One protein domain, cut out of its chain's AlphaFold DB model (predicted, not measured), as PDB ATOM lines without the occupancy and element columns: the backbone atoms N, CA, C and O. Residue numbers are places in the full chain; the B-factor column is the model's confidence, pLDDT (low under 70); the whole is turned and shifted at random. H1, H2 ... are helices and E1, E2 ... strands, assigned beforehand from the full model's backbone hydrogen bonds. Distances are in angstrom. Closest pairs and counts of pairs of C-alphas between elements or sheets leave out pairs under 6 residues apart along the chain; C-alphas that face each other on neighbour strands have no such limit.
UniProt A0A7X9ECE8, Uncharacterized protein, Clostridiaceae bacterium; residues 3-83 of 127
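AT A GLANCE: This is residues 3 to 83 of the 127 residues of an uncharacterized protein of Clostridiaceae bacterium (UniProt A0A7X9ECE8). One long helix, H1, makes the long axis, and a short helix, H2, packs on its residues 52 to 60 and also on a two-stranded hairpin, E1 and E2. A long stretch with no named element, residues 16 to 36, leads from the hairpin to the first residue of H1. The printed part has 81 residues, with two named strands and two named helices in the order E1, E2, H1, H2; the sheet E1 - E2 is antiparallel and the class is mixed, helices and strands. The whole is loose, with a radius of gyration of the C-alphas of 14.6 A, and elongated, spanning 43 by 24 by 18 A.

IN THESE COORDINATES: E1, residues 3 to 7, begins at C-alpha 3 (129.593, 27.758, 164.261) and is 13.2 A long. E2, residues 10 to 15, is 17.5 A long. H1, residues 37 to 62, runs 37.0 A from C-alpha 37 at (108.329, 22.434, 161.861). H2, residues 69 to 76, is 10.7 A long and ends at C-alpha 76 (128.917, 39.373, 162.903).

HOW THE PARTS SIT: E1 and E2 form an antiparallel hairpin, their directions at 164 degrees; N 5 and O 12 are 2.8 A apart and N 12 and O 5 2.9 A, within hydrogen-bond range. The closest C-alphas of E2 and H2, those of Ser 12 and Ala 69, are 5.4 A apart; for E1 and H2 they are those of Tyr 7 and Ala 69, 5.2 A. H2 and H1 touch, with residues 52 to 60 of H1 alone; the closest C-alphas, of Ser 56 and Tyr 76, are 5.6 A apart. Their lines are about perpendicular, at 74 degrees. E1 and H1 are apart. In H1 and H2 every O i to N i+4 pair is within hydrogen-bond range.

THE WHOLE: The C-alphas farthest apart, of Glu 23 and Lys 83, are 45.0 A apart. The printed part has no cut. The link from E2 to H1 is long, 21 residues; within it residues 25 to 26 pair with residues 31 to 32, antiparallel. The pLDDT is under 70 at residues 18 to 19 and 80 to 83.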
ATOM      1  N   VAL A   3     129.324  27.215 165.595       78.62
ATOM      2  CA  VAL A   3     129.593  27.758 164.261       78.62
ATOM      3  C   VAL A   3     131.098  27.891 164.094       78.62
ATOM      4  O   VAL A   3     131.775  28.495 164.924       78.62
ATOM      5  N   ARG A   4     131.622  27.318 163.009       79.94
ATOM      6  CA  ARG A   4     133.034  27.413 162.641       79.94
ATOM      7  C   ARG A   4     133.179  28.114 161.307       79.94
ATOM      8  O   ARG A   4     132.653  27.642 160.301       79.94
ATOM      9  N   ILE A   5     133.969  29.173 161.318       80.06
ATOM     10  CA  ILE A   5     134.373  29.949 160.156       80.06
ATOM     11  C   ILE A   5     135.813  29.553 159.832       80.06
ATOM     12  O   ILE A   5     136.661  29.463 160.720       80.06
ATOM     13  N   THR A   6     136.091  29.272 158.564       77.62
ATOM     14  CA  THR A   6     137.457  29.073 158.064       77.62
ATOM     15  C   THR A   6     137.653  30.008 156.884       77.62
ATOM     16  O   THR A   6     136.890  29.923 155.927       77.62
ATOM     17  N   TYR A   7     138.650  30.883 156.963       77.69
ATOM     18  CA  TYR A   7     139.002  31.829 155.908       77.69
ATOM     19  C   TYR A   7     140.529  31.877 155.782       77.69
ATOM     20  O   TYR A   7     141.217  31.982 156.797       77.69
ATOM     21  N   ASN A   8     141.060  31.714 154.567       75.94
ATOM     22  CA  ASN A   8     142.503  31.657 154.275       75.94
ATOM     23  C   ASN A   8     143.311  30.728 155.206       75.94
ATOM     24  O   ASN A   8     144.395  31.058 155.671       75.94
ATOM     25  N   GLY A   9     142.760  29.552 155.527       74.06
ATOM     26  CA  GLY A   9     143.408  28.563 156.402       74.06
ATOM     27  C   GLY A   9     143.330  28.870 157.906       74.06
ATOM     28  O   GLY A   9     143.546  27.964 158.716       74.06
ATOM     29  N   VAL A  10     142.931  30.085 158.291       75.69
ATOM     30  CA  VAL A  10     142.714  30.496 159.684       75.69
ATOM     31  C   VAL A  10     141.278  30.186 160.100       75.69
ATOM     32  O   VAL A  10     140.333  30.325 159.318       75.69
ATOM     33  N   ARG A  11     141.100  29.713 161.338       80.44
ATOM     34  CA  ARG A  11     139.806  29.266 161.865       80.44
ATOM     35  C   ARG A  11     139.369  30.135 163.029       80.44
ATOM     36  O   ARG A  11     140.170  30.445 163.899       80.44
ATOM     37  N   SER A  12     138.079  30.434 163.065       77.12
ATOM     38  CA  SER A  12     137.417  31.086 164.189       77.12
ATOM     39  C   SER A  12     136.119  30.355 164.499       77.12
ATOM     40  O   SER A  12     135.451  29.838 163.600       77.12
ATOM     41  N   GLU A  13     135.766  30.262 165.776       81.62
ATOM     42  CA  GLU A  13     134.538  29.602 166.207       81.62
ATOM     43  C   GLU A  13     133.799  30.398 167.282       81.62
ATOM     44  O   GLU A  13     134.378  31.186 168.044       81.62
ATOM     45  N   PHE A  14     132.482  30.215 167.293       76.94
ATOM     46  CA  PHE A  14     131.590  30.743 168.312       76.94
ATOM     47  C   PHE A  14     130.411  29.797 168.526       76.94
ATOM     48  O   PHE A  14     129.962  29.090 167.619       76.94
ATOM     49  N   THR A  15     129.903  29.779 169.750       73.75
ATOM     50  CA  THR A  15     128.739  28.974 170.110       73.75
ATOM     51  C   THR A  15     127.478  29.778 169.842       73.75
ATOM     52  O   THR A  15     127.369  30.923 170.269       73.75
ATOM     53  N   SER A  16     126.505  29.178 169.161       73.00
ATOM     54  CA  SER A  16     125.153  29.722 169.101       73.00
ATOM     55  C   SER A  16     124.304  29.163 170.243       73.00
ATOM     56  O   SER A  16     124.410  27.985 170.600       73.00
ATOM     57  N   ASN A  17     123.403  29.995 170.769       71.12
ATOM     58  CA  ASN A  17     122.493  29.664 171.875       71.12
ATOM     59  C   ASN A  17     121.394  28.644 171.509       71.12
ATOM     60  O   ASN A  17     120.465  28.419 172.281       71.12
ATOM     61  N   HIS A  18     121.471  28.011 170.336       67.69
ATOM     62  CA  HIS A  18     120.521  26.988 169.919       67.69
ATOM     63  C   HIS A  18     121.072  25.585 170.120       67.69
ATOM     64  O   HIS A  18     122.168  25.262 169.666       67.69
ATOM     65  N   ASN A  19     120.280  24.725 170.759       69.69
ATOM     66  CA  ASN A  19     120.594  23.315 170.929       69.69
ATOM     67  C   ASN A  19     119.682  22.457 170.044       69.69
ATOM     68  O   ASN A  19     118.480  22.714 169.942       69.69
ATOM     69  N   VAL A  20     120.267  21.450 169.400       74.06
ATOM     70  CA  VAL A  20     119.555  20.522 168.522       74.06
ATOM     71  C   VAL A  20     119.828  19.110 168.995       74.06
ATOM     72  O   VAL A  20     120.983  18.738 169.198       74.06
ATOM     73  N   LYS A  21     118.762  18.323 169.186       72.31
ATOM     74  CA  LYS A  21     118.918  16.924 169.590       72.31
ATOM     75  C   LYS A  21     119.683  16.161 168.499       72.31
ATOM     76  O   LYS A  21     119.336  16.316 167.326       72.31
ATOM     77  N   PRO A  22     120.661  15.309 168.858       73.75
ATOM     78  CA  PRO A  22     121.474  14.581 167.881       73.75
ATOM     79  C   PRO A  22     120.657  13.733 166.900       73.75
ATOM     80  O   PRO A  22     121.032  13.604 165.744       73.75
ATOM     81  N   GLU A  23     119.521  13.202 167.351       76.62
ATOM     82  CA  GLU A  23     118.596  12.379 166.558       76.62
ATOM     83  C   GLU A  23     118.012  13.120 165.346       76.62
ATOM     84  O   GLU A  23     117.683  12.506 164.335       76.62
ATOM     85  N   TYR A  24     117.901  14.447 165.436       78.94
ATOM     86  CA  TYR A  24     117.364  15.296 164.375       78.94
ATOM     87  C   TYR A  24     118.460  16.004 163.580       78.94
ATOM     88  O   TYR A  24     118.143  16.920 162.828       78.94
ATOM     89  N   TRP A  25     119.732  15.631 163.736       84.94
ATOM     90  CA  TRP A  25     120.862  16.288 163.083       84.94
ATOM     91  C   TRP A  25     121.561  15.363 162.090       84.94
ATOM     92  O   TRP A  25     122.000  14.273 162.449       84.94
ATOM     93  N   ASP A  26     121.735  15.823 160.854       81.75
ATOM     94  CA  ASP A  26     122.570  15.152 159.867       81.75
ATOM     95  C   ASP A  26     123.975  15.744 159.886       81.75
ATOM     96  O   ASP A  26     124.219  16.886 159.489       81.75
ATOM     97  N   GLN A  27     124.931  14.924 160.314       74.75
ATOM     98  CA  GLN A  27     126.336  15.297 160.355       74.75
ATOM     99  C   GLN A  27     126.952  15.454 158.957       74.75
ATOM    100  O   GLN A  27     127.930  16.185 158.815       74.75
ATOM    101  N   LYS A  28     126.405  14.789 157.927       76.00
ATOM    102  CA  LYS A  28     126.925  14.893 156.557       76.00
ATOM    103  C   LYS A  28     126.540  16.223 155.922       76.00
ATOM    104  O   LYS A  28     127.403  16.899 155.372       76.00
ATOM    105  N   SER A  29     125.268  16.607 156.024       74.12
ATOM    106  CA  SER A  29     124.780  17.878 155.476       74.12
ATOM    107  C   SER A  29     124.938  19.072 156.422       74.12
ATOM    108  O   SER A  29     124.743  20.201 155.985       74.12
ATOM    109  N   ASN A  30     125.318  18.857 157.690       77.88
ATOM    110  CA  ASN A  30     125.314  19.883 158.743       77.88
ATOM    111  C   ASN A  30     123.957  20.602 158.854       77.88
ATOM    112  O   ASN A  30     123.903  21.822 159.029       77.88
ATOM    113  N   ARG A  31     122.858  19.854 158.722       81.19
ATOM    114  CA  ARG A  31     121.483  20.372 158.775       81.19
ATOM    115  C   ARG A  31     120.593  19.464 159.610       81.19
ATOM    116  O   ARG A  31     120.903  18.299 159.841       81.19
ATOM    117  N   ALA A  32     119.461  19.996 160.058       81.38
ATOM    118  CA  ALA A  32     118.450  19.193 160.724       81.38
ATOM    119  C   ALA A  32     117.708  18.288 159.723       81.38
ATOM    120  O   ALA A  32     117.320  18.736 158.640       81.38
ATOM    121  N   ILE A  33     117.490  17.029 160.110       83.06
ATOM    122  CA  ILE A  33     116.831  15.979 159.320       83.06
ATOM    123  C   ILE A  33     115.311  16.129 159.398       83.06
ATOM    124  O   ILE A  33     114.752  16.440 160.451       83.06
ATOM    125  N   GLY A  34     114.629  15.834 158.291       81.44
ATOM    126  CA  GLY A  34     113.171  15.736 158.221       81.44
ATOM    127  C   GLY A  34     112.471  17.041 157.839       81.44
ATOM    128  O   GLY A  34     113.077  18.104 157.741       81.44
ATOM    129  N   GLN A  35     111.159  16.947 157.611       79.44
ATOM    130  CA  GLN A  35     110.301  18.058 157.166       79.44
ATOM    131  C   GLN A  35     109.449  18.658 158.295       79.44
ATOM    132  O   GLN A  35     108.504  19.407 158.041       79.44
ATOM    133  N   THR A  36     109.768  18.330 159.550       86.56
ATOM    134  CA  THR A  36     109.025  18.837 160.708       86.56
ATOM    135  C   THR A  36     109.187  20.353 160.850       86.56
ATOM    136  O   THR A  36     110.172  20.940 160.389       86.56
ATOM    137  N   SER A  37     108.236  21.005 161.524       85.88
ATOM    138  CA  SER A  37     108.329  22.434 161.861       85.88
ATOM    139  C   SER A  37     109.611  22.758 162.638       85.88
ATOM    140  O   SER A  37     110.220  23.805 162.419       85.88
ATOM    141  N   TYR A  38     110.065  21.831 163.483       84.19
ATOM    142  CA  TYR A  38     111.331  21.923 164.199       84.19
ATOM    143  C   TYR A  38     112.535  21.939 163.248       84.19
ATOM    144  O   TYR A  38     113.342  22.867 163.301       84.19
ATOM    145  N   SER A  39     112.624  20.971 162.330       82.94
ATOM    146  CA  SER A  39     113.725  20.873 161.361       82.94
ATOM    147  C   SER A  39     113.790  22.108 160.459       82.94
ATOM    148  O   SER A  39     114.870  22.652 160.233       82.94
ATOM    149  N   LYS A  40     112.632  22.613 160.007       86.31
ATOM    150  CA  LYS A  40     112.541  23.859 159.229       86.31
ATOM    151  C   LYS A  40     113.016  25.072 160.024       86.31
ATOM    152  O   LYS A  40     113.760  25.883 159.485       86.31
ATOM    153  N   LYS A  41     112.643  25.183 161.304       84.44
ATOM    154  CA  LYS A  41     113.073  26.286 162.177       84.44
ATOM    155  C   LYS A  41     114.584  26.277 162.410       84.44
ATOM    156  O   LYS A  41     115.219  27.320 162.306       84.44
ATOM    157  N   VAL A  42     115.160  25.108 162.693       82.31
ATOM    158  CA  VAL A  42     116.614  24.956 162.868       82.31
ATOM    159  C   VAL A  42     117.348  25.310 161.578       82.31
ATOM    160  O   VAL A  42     118.285  26.098 161.608       82.31
ATOM    161  N   ASN A  43     116.901  24.773 160.445       85.12
ATOM    162  CA  ASN A  43     117.525  25.031 159.151       85.12
ATOM    163  C   ASN A  43     117.413  26.505 158.737       85.12
ATOM    164  O   ASN A  43     118.411  27.083 158.330       85.12
ATOM    165  N   GLY A  44     116.257  27.142 158.940       83.56
ATOM    166  CA  GLY A  44     116.094  28.576 158.692       83.56
ATOM    167  C   GLY A  44     116.993  29.439 159.582       83.56
ATOM    168  O   GLY A  44     117.540  30.434 159.121       83.56
ATOM    169  N   PHE A  45     117.219  29.040 160.838       83.12
ATOM    170  CA  PHE A  45     118.194  29.712 161.702       83.12
ATOM    171  C   PHE A  45     119.634  29.572 161.179       83.12
ATOM    172  O   PHE A  45     120.394  30.539 161.206       83.12
ATOM    173  N   LEU A  46     120.018  28.389 160.686       82.69
ATOM    174  CA  LEU A  46     121.330  28.190 160.062       82.69
ATOM    175  C   LEU A  46     121.493  29.052 158.808       82.69
ATOM    176  O   LEU A  46     122.544  29.659 158.624       82.69
ATOM    177  N   ASP A  47     120.446  29.137 157.985       84.50
ATOM    178  CA  ASP A  47     120.438  29.972 156.785       84.50
ATOM    179  C   ASP A  47     120.557  31.461 157.158       84.50
ATOM    180  O   ASP A  47     121.322  32.193 156.539       84.50
ATOM    181  N   HIS A  48     119.898  31.896 158.236       85.00
ATOM    182  CA  HIS A  48     120.036  33.255 158.763       85.00
ATOM    183  C   HIS A  48     121.465  33.565 159.242       85.00
ATOM    184  O   HIS A  48     121.987  34.639 158.950       85.00
ATOM    185  N   ILE A  49     122.128  32.636 159.949       84.12
ATOM    186  CA  ILE A  49     123.550  32.806 160.302       84.12
ATOM    187  C   ILE A  49     124.395  32.940 159.035       84.12
ATOM    188  O   ILE A  49     125.256  33.809 158.973       84.12
ATOM    189  N   TYR A  50     124.165  32.079 158.043       83.19
ATOM    190  CA  TYR A  50     124.936  32.094 156.804       83.19
ATOM    191  C   TYR A  50     124.823  33.441 156.088       83.19
ATOM    192  O   TYR A  50     125.846  34.032 155.751       83.19
ATOM    193  N   VAL A  51     123.600  33.957 155.929       83.25
ATOM    194  CA  VAL A  51     123.361  35.282 155.340       83.25
ATOM    195  C   VAL A  51     124.083  36.369 156.138       83.25
ATOM    196  O   VAL A  51     124.851  37.125 155.555       83.25
ATOM    197  N   GLY A  52     123.952  36.386 157.469       82.56
ATOM    198  CA  GLY A  52     124.624  37.397 158.289       82.56
ATOM    199  C   GLY A  52     126.157  37.327 158.242       82.56
ATOM    200  O   GLY A  52     126.823  38.357 158.339       82.56
ATOM    201  N   LEU A  53     126.744  36.139 158.059       83.94
ATOM    202  CA  LEU A  53     128.189  35.997 157.841       83.94
ATOM    203  C   LEU A  53     128.612  36.525 156.463       83.94
ATOM    204  O   LEU A  53     129.654  37.169 156.370       83.94
ATOM    205  N   CYS A  54     127.818  36.286 155.415       82.62
ATOM    206  CA  CYS A  54     128.058  36.864 154.091       82.62
ATOM    207  C   CYS A  54     127.977  38.394 154.120       82.62
ATOM    208  O   CYS A  54     128.869  39.057 153.595       82.62
ATOM    209  N   ASP A  55     126.963  38.947 154.788       85.19
ATOM    210  CA  ASP A  55     126.821  40.394 154.973       85.19
ATOM    211  C   ASP A  55     128.020  40.961 155.738       85.19
ATOM    212  O   ASP A  55     128.585  41.975 155.349       85.19
ATOM    213  N   SER A  56     128.494  40.249 156.766       84.31
ATOM    214  CA  SER A  56     129.678  40.654 157.530       84.31
ATOM    215  C   SER A  56     130.952  40.698 156.684       84.31
ATOM    216  O   SER A  56     131.799  41.558 156.909       84.31
ATOM    217  N   ILE A  57     131.118  39.777 155.730       81.56
ATOM    218  CA  ILE A  57     132.250  39.796 154.792       81.56
ATOM    219  C   ILE A  57     132.140  41.014 153.881       81.56
ATOM    220  O   ILE A  57     133.099  41.774 153.768       81.56
ATOM    221  N   LYS A  58     130.960  41.232 153.296       84.56
ATOM    222  CA  LYS A  58     130.700  42.370 152.416       84.56
ATOM    223  C   LYS A  58     130.957  43.705 153.124       84.56
ATOM    224  O   LYS A  58     131.639  44.561 152.574       84.56
ATOM    225  N   ASP A  59     130.495  43.853 154.364       85.00
ATOM    226  CA  ASP A  59     130.742  45.048 155.179       85.00
ATOM    227  C   ASP A  59     132.240  45.285 155.429       85.00
ATOM    228  O   ASP A  59     132.696  46.427 155.414       85.00
ATOM    229  N   LEU A  60     133.025  44.225 155.660       83.25
ATOM    230  CA  LEU A  60     134.478  44.342 155.835       83.25
ATOM    231  C   LEU A  60     135.168  44.770 154.535       83.25
ATOM    232  O   LEU A  60     136.027  45.651 154.571       83.25
ATOM    233  N   GLU A  61     134.757  44.200 153.399       85.25
ATOM    234  CA  GLU A  61     135.266  44.558 152.070       85.25
ATOM    235  C   GLU A  61     134.954  46.018 151.717       85.25
ATOM    236  O   GLU A  61     135.853  46.763 151.326       85.25
ATOM    237  N   GLU A  62     133.708  46.462 151.914       83.44
ATOM    238  CA  GLU A  62     133.275  47.839 151.631       83.44
ATOM    239  C   GLU A  62     134.008  48.873 152.492       83.44
ATOM    240  O   GLU A  62     134.279  49.989 152.046       83.44
ATOM    241  N   ARG A  63     134.367  48.502 153.724       82.19
ATOM    242  CA  ARG A  63     135.098  49.367 154.658       82.19
ATOM    243  C   ARG A  63     136.618  49.263 154.513       82.19
ATOM    244  O   ARG A  63     137.331  49.967 155.227       82.19
ATOM    245  N   GLY A  64     137.117  48.406 153.618       80.06
ATOM    246  CA  GLY A  64     138.550  48.183 153.405       80.06
ATOM    247  C   GLY A  64     139.266  47.571 154.614       80.06
ATOM    248  O   GLY A  64     140.470  47.765 154.778       80.06
ATOM    249  N   VAL A  65     138.532  46.873 155.483       82.19
ATOM    250  CA  VAL A  65     139.093  46.156 156.633       82.19
ATOM    251  C   VAL A  65     139.546  44.776 156.167       82.19
ATOM    252  O   VAL A  65     138.879  44.134 155.359       82.19
ATOM    253  N   GLU A  66     140.679  44.296 156.682       81.94
ATOM    254  CA  GLU A  66     141.186  42.969 156.337       81.94
ATOM    255  C   GLU A  66     140.144  41.884 156.651       81.94
ATOM    256  O   GLU A  66     139.670  41.749 157.786       81.94
ATOM    257  N   VAL A  67     139.796  41.083 155.645       83.44
ATOM    258  CA  VAL A  67     138.865  39.968 155.807       83.44
ATOM    259  C   VAL A  67     139.624  38.807 156.451       83.44
ATOM    260  O   VAL A  67     140.373  38.091 155.798       83.44
ATOM    261  N   THR A  68     139.452  38.617 157.757       84.44
ATOM    262  CA  THR A  68     139.998  37.470 158.502       84.44
ATOM    263  C   THR A  68     138.870  36.699 159.180       84.44
ATOM    264  O   THR A  68     137.803  37.250 159.450       84.44
ATOM    265  N   ALA A  69     139.081  35.417 159.502       80.12
ATOM    266  CA  ALA A  69     138.066  34.621 160.203       80.12
ATOM    267  C   ALA A  69     137.653  35.244 161.556       80.12
ATOM    268  O   ALA A  69     136.515  35.081 161.998       80.12
ATOM    269  N   GLU A  70     138.573  35.954 162.208       82.88
ATOM    270  CA  GLU A  70     138.317  36.688 163.443       82.88
ATOM    271  C   GLU A  70     137.530  37.978 163.190       82.88
ATOM    272  O   GLU A  70     136.519  38.192 163.852       82.88
ATOM    273  N   ASN A  71     137.898  38.772 162.181       83.25
ATOM    274  CA  ASN A  71     137.168  39.993 161.831       83.25
ATOM    275  C   ASN A  71     135.745  39.693 161.354       83.25
ATOM    276  O   ASN A  71     134.818  40.390 161.746       83.25
ATOM    277  N   ILE A  72     135.540  38.616 160.591       83.75
ATOM    278  CA  ILE A  72     134.198  38.171 160.185       83.75
ATOM    279  C   ILE A  72     133.353  37.844 161.420       83.75
ATOM    280  O   ILE A  72     132.217  38.299 161.530       83.75
ATOM    281  N   LYS A  73     133.910  37.084 162.374       83.69
ATOM    282  CA  LYS A  73     133.228  36.762 163.636       83.69
ATOM    283  C   LYS A  73     132.922  38.027 164.435       83.69
ATOM    284  O   LYS A  73     131.806  38.179 164.918       83.69
ATOM    285  N   ASN A  74     133.905  38.902 164.608       84.75
ATOM    286  CA  ASN A  74     133.758  40.098 165.424       84.75
ATOM    287  C   ASN A  74     132.758  41.068 164.788       84.75
ATOM    288  O   ASN A  74     131.950  41.639 165.510       84.75
ATOM    289  N   ASN A  75     132.746  41.193 163.458       85.69
ATOM    290  CA  ASN A  75     131.745  41.977 162.742       85.69
ATOM    291  C   ASN A  75     130.338  41.391 162.941       85.69
ATOM    292  O   ASN A  75     129.430  42.084 163.387       85.69
ATOM    293  N   TYR A  76     130.187  40.080 162.727       83.12
ATOM    294  CA  TYR A  76     128.917  39.373 162.903       83.12
ATOM    295  C   TYR A  76     128.354  39.482 164.330       83.12
ATOM    296  O   TYR A  76     127.145  39.588 164.524       83.12
ATOM    297  N   LEU A  77     129.226  39.460 165.342       83.06
ATOM    298  CA  LEU A  77     128.849  39.617 166.750       83.06
ATOM    299  C   LEU A  77     128.677  41.087 167.175       83.06
ATOM    300  O   LEU A  77     128.364  41.335 168.338       83.06
ATOM    301  N   GLY A  78     128.890  42.052 166.272       79.12
ATOM    302  CA  GLY A  78     128.817  43.486 166.567       79.12
ATOM    303  C   GLY A  78     129.942  43.997 167.475       79.12
ATOM    304  O   GLY A  78     129.797  45.038 168.105       79.12
ATOM    305  N   LEU A  79     131.049  43.259 167.575       77.81
ATOM    306  CA  LEU A  79     132.222  43.602 168.387       77.81
ATOM    307  C   LEU A  79     133.187  44.549 167.661       77.81
ATOM    308  O   LEU A  79     134.091  45.094 168.290       77.81
ATOM    309  N   ILE A  80     133.024  44.728 166.347       68.62
ATOM    310  CA  ILE A  80     133.752  45.752 165.599       68.62
ATOM    311  C   ILE A  80     132.948  47.045 165.658       68.62
ATOM    312  O   ILE A  80     131.938  47.207 164.974       68.62
ATOM    313  N   GLU A  81     133.426  47.994 166.457       57.75
ATOM    314  CA  GLU A  81     132.964  49.373 166.378       57.75
ATOM    315  C   GLU A  81     133.569  50.020 165.135       57.75
ATOM    316  O   GLU A  81     134.701  50.507 165.127       57.75
ATOM    317  N   PHE A  82     132.811  50.032 164.046       59.25
ATOM    318  CA  PHE A  82     133.172  50.901 162.943       59.25
ATOM    319  C   PHE A  82     132.951  52.351 163.360       59.25
ATOM    320  O   PHE A  82     131.892  52.697 163.892       59.25
ATOM    321  N   LYS A  83     133.921  53.224 163.065       53.47
ATOM    322  CA  LYS A  83     133.696  54.669 163.152       53.47
ATOM    323  C   LYS A  83     132.421  55.005 162.382       53.47
ATOM    324  O   LYS A  83     132.333  54.757 161.180       53.47
TER     325      LYS A  83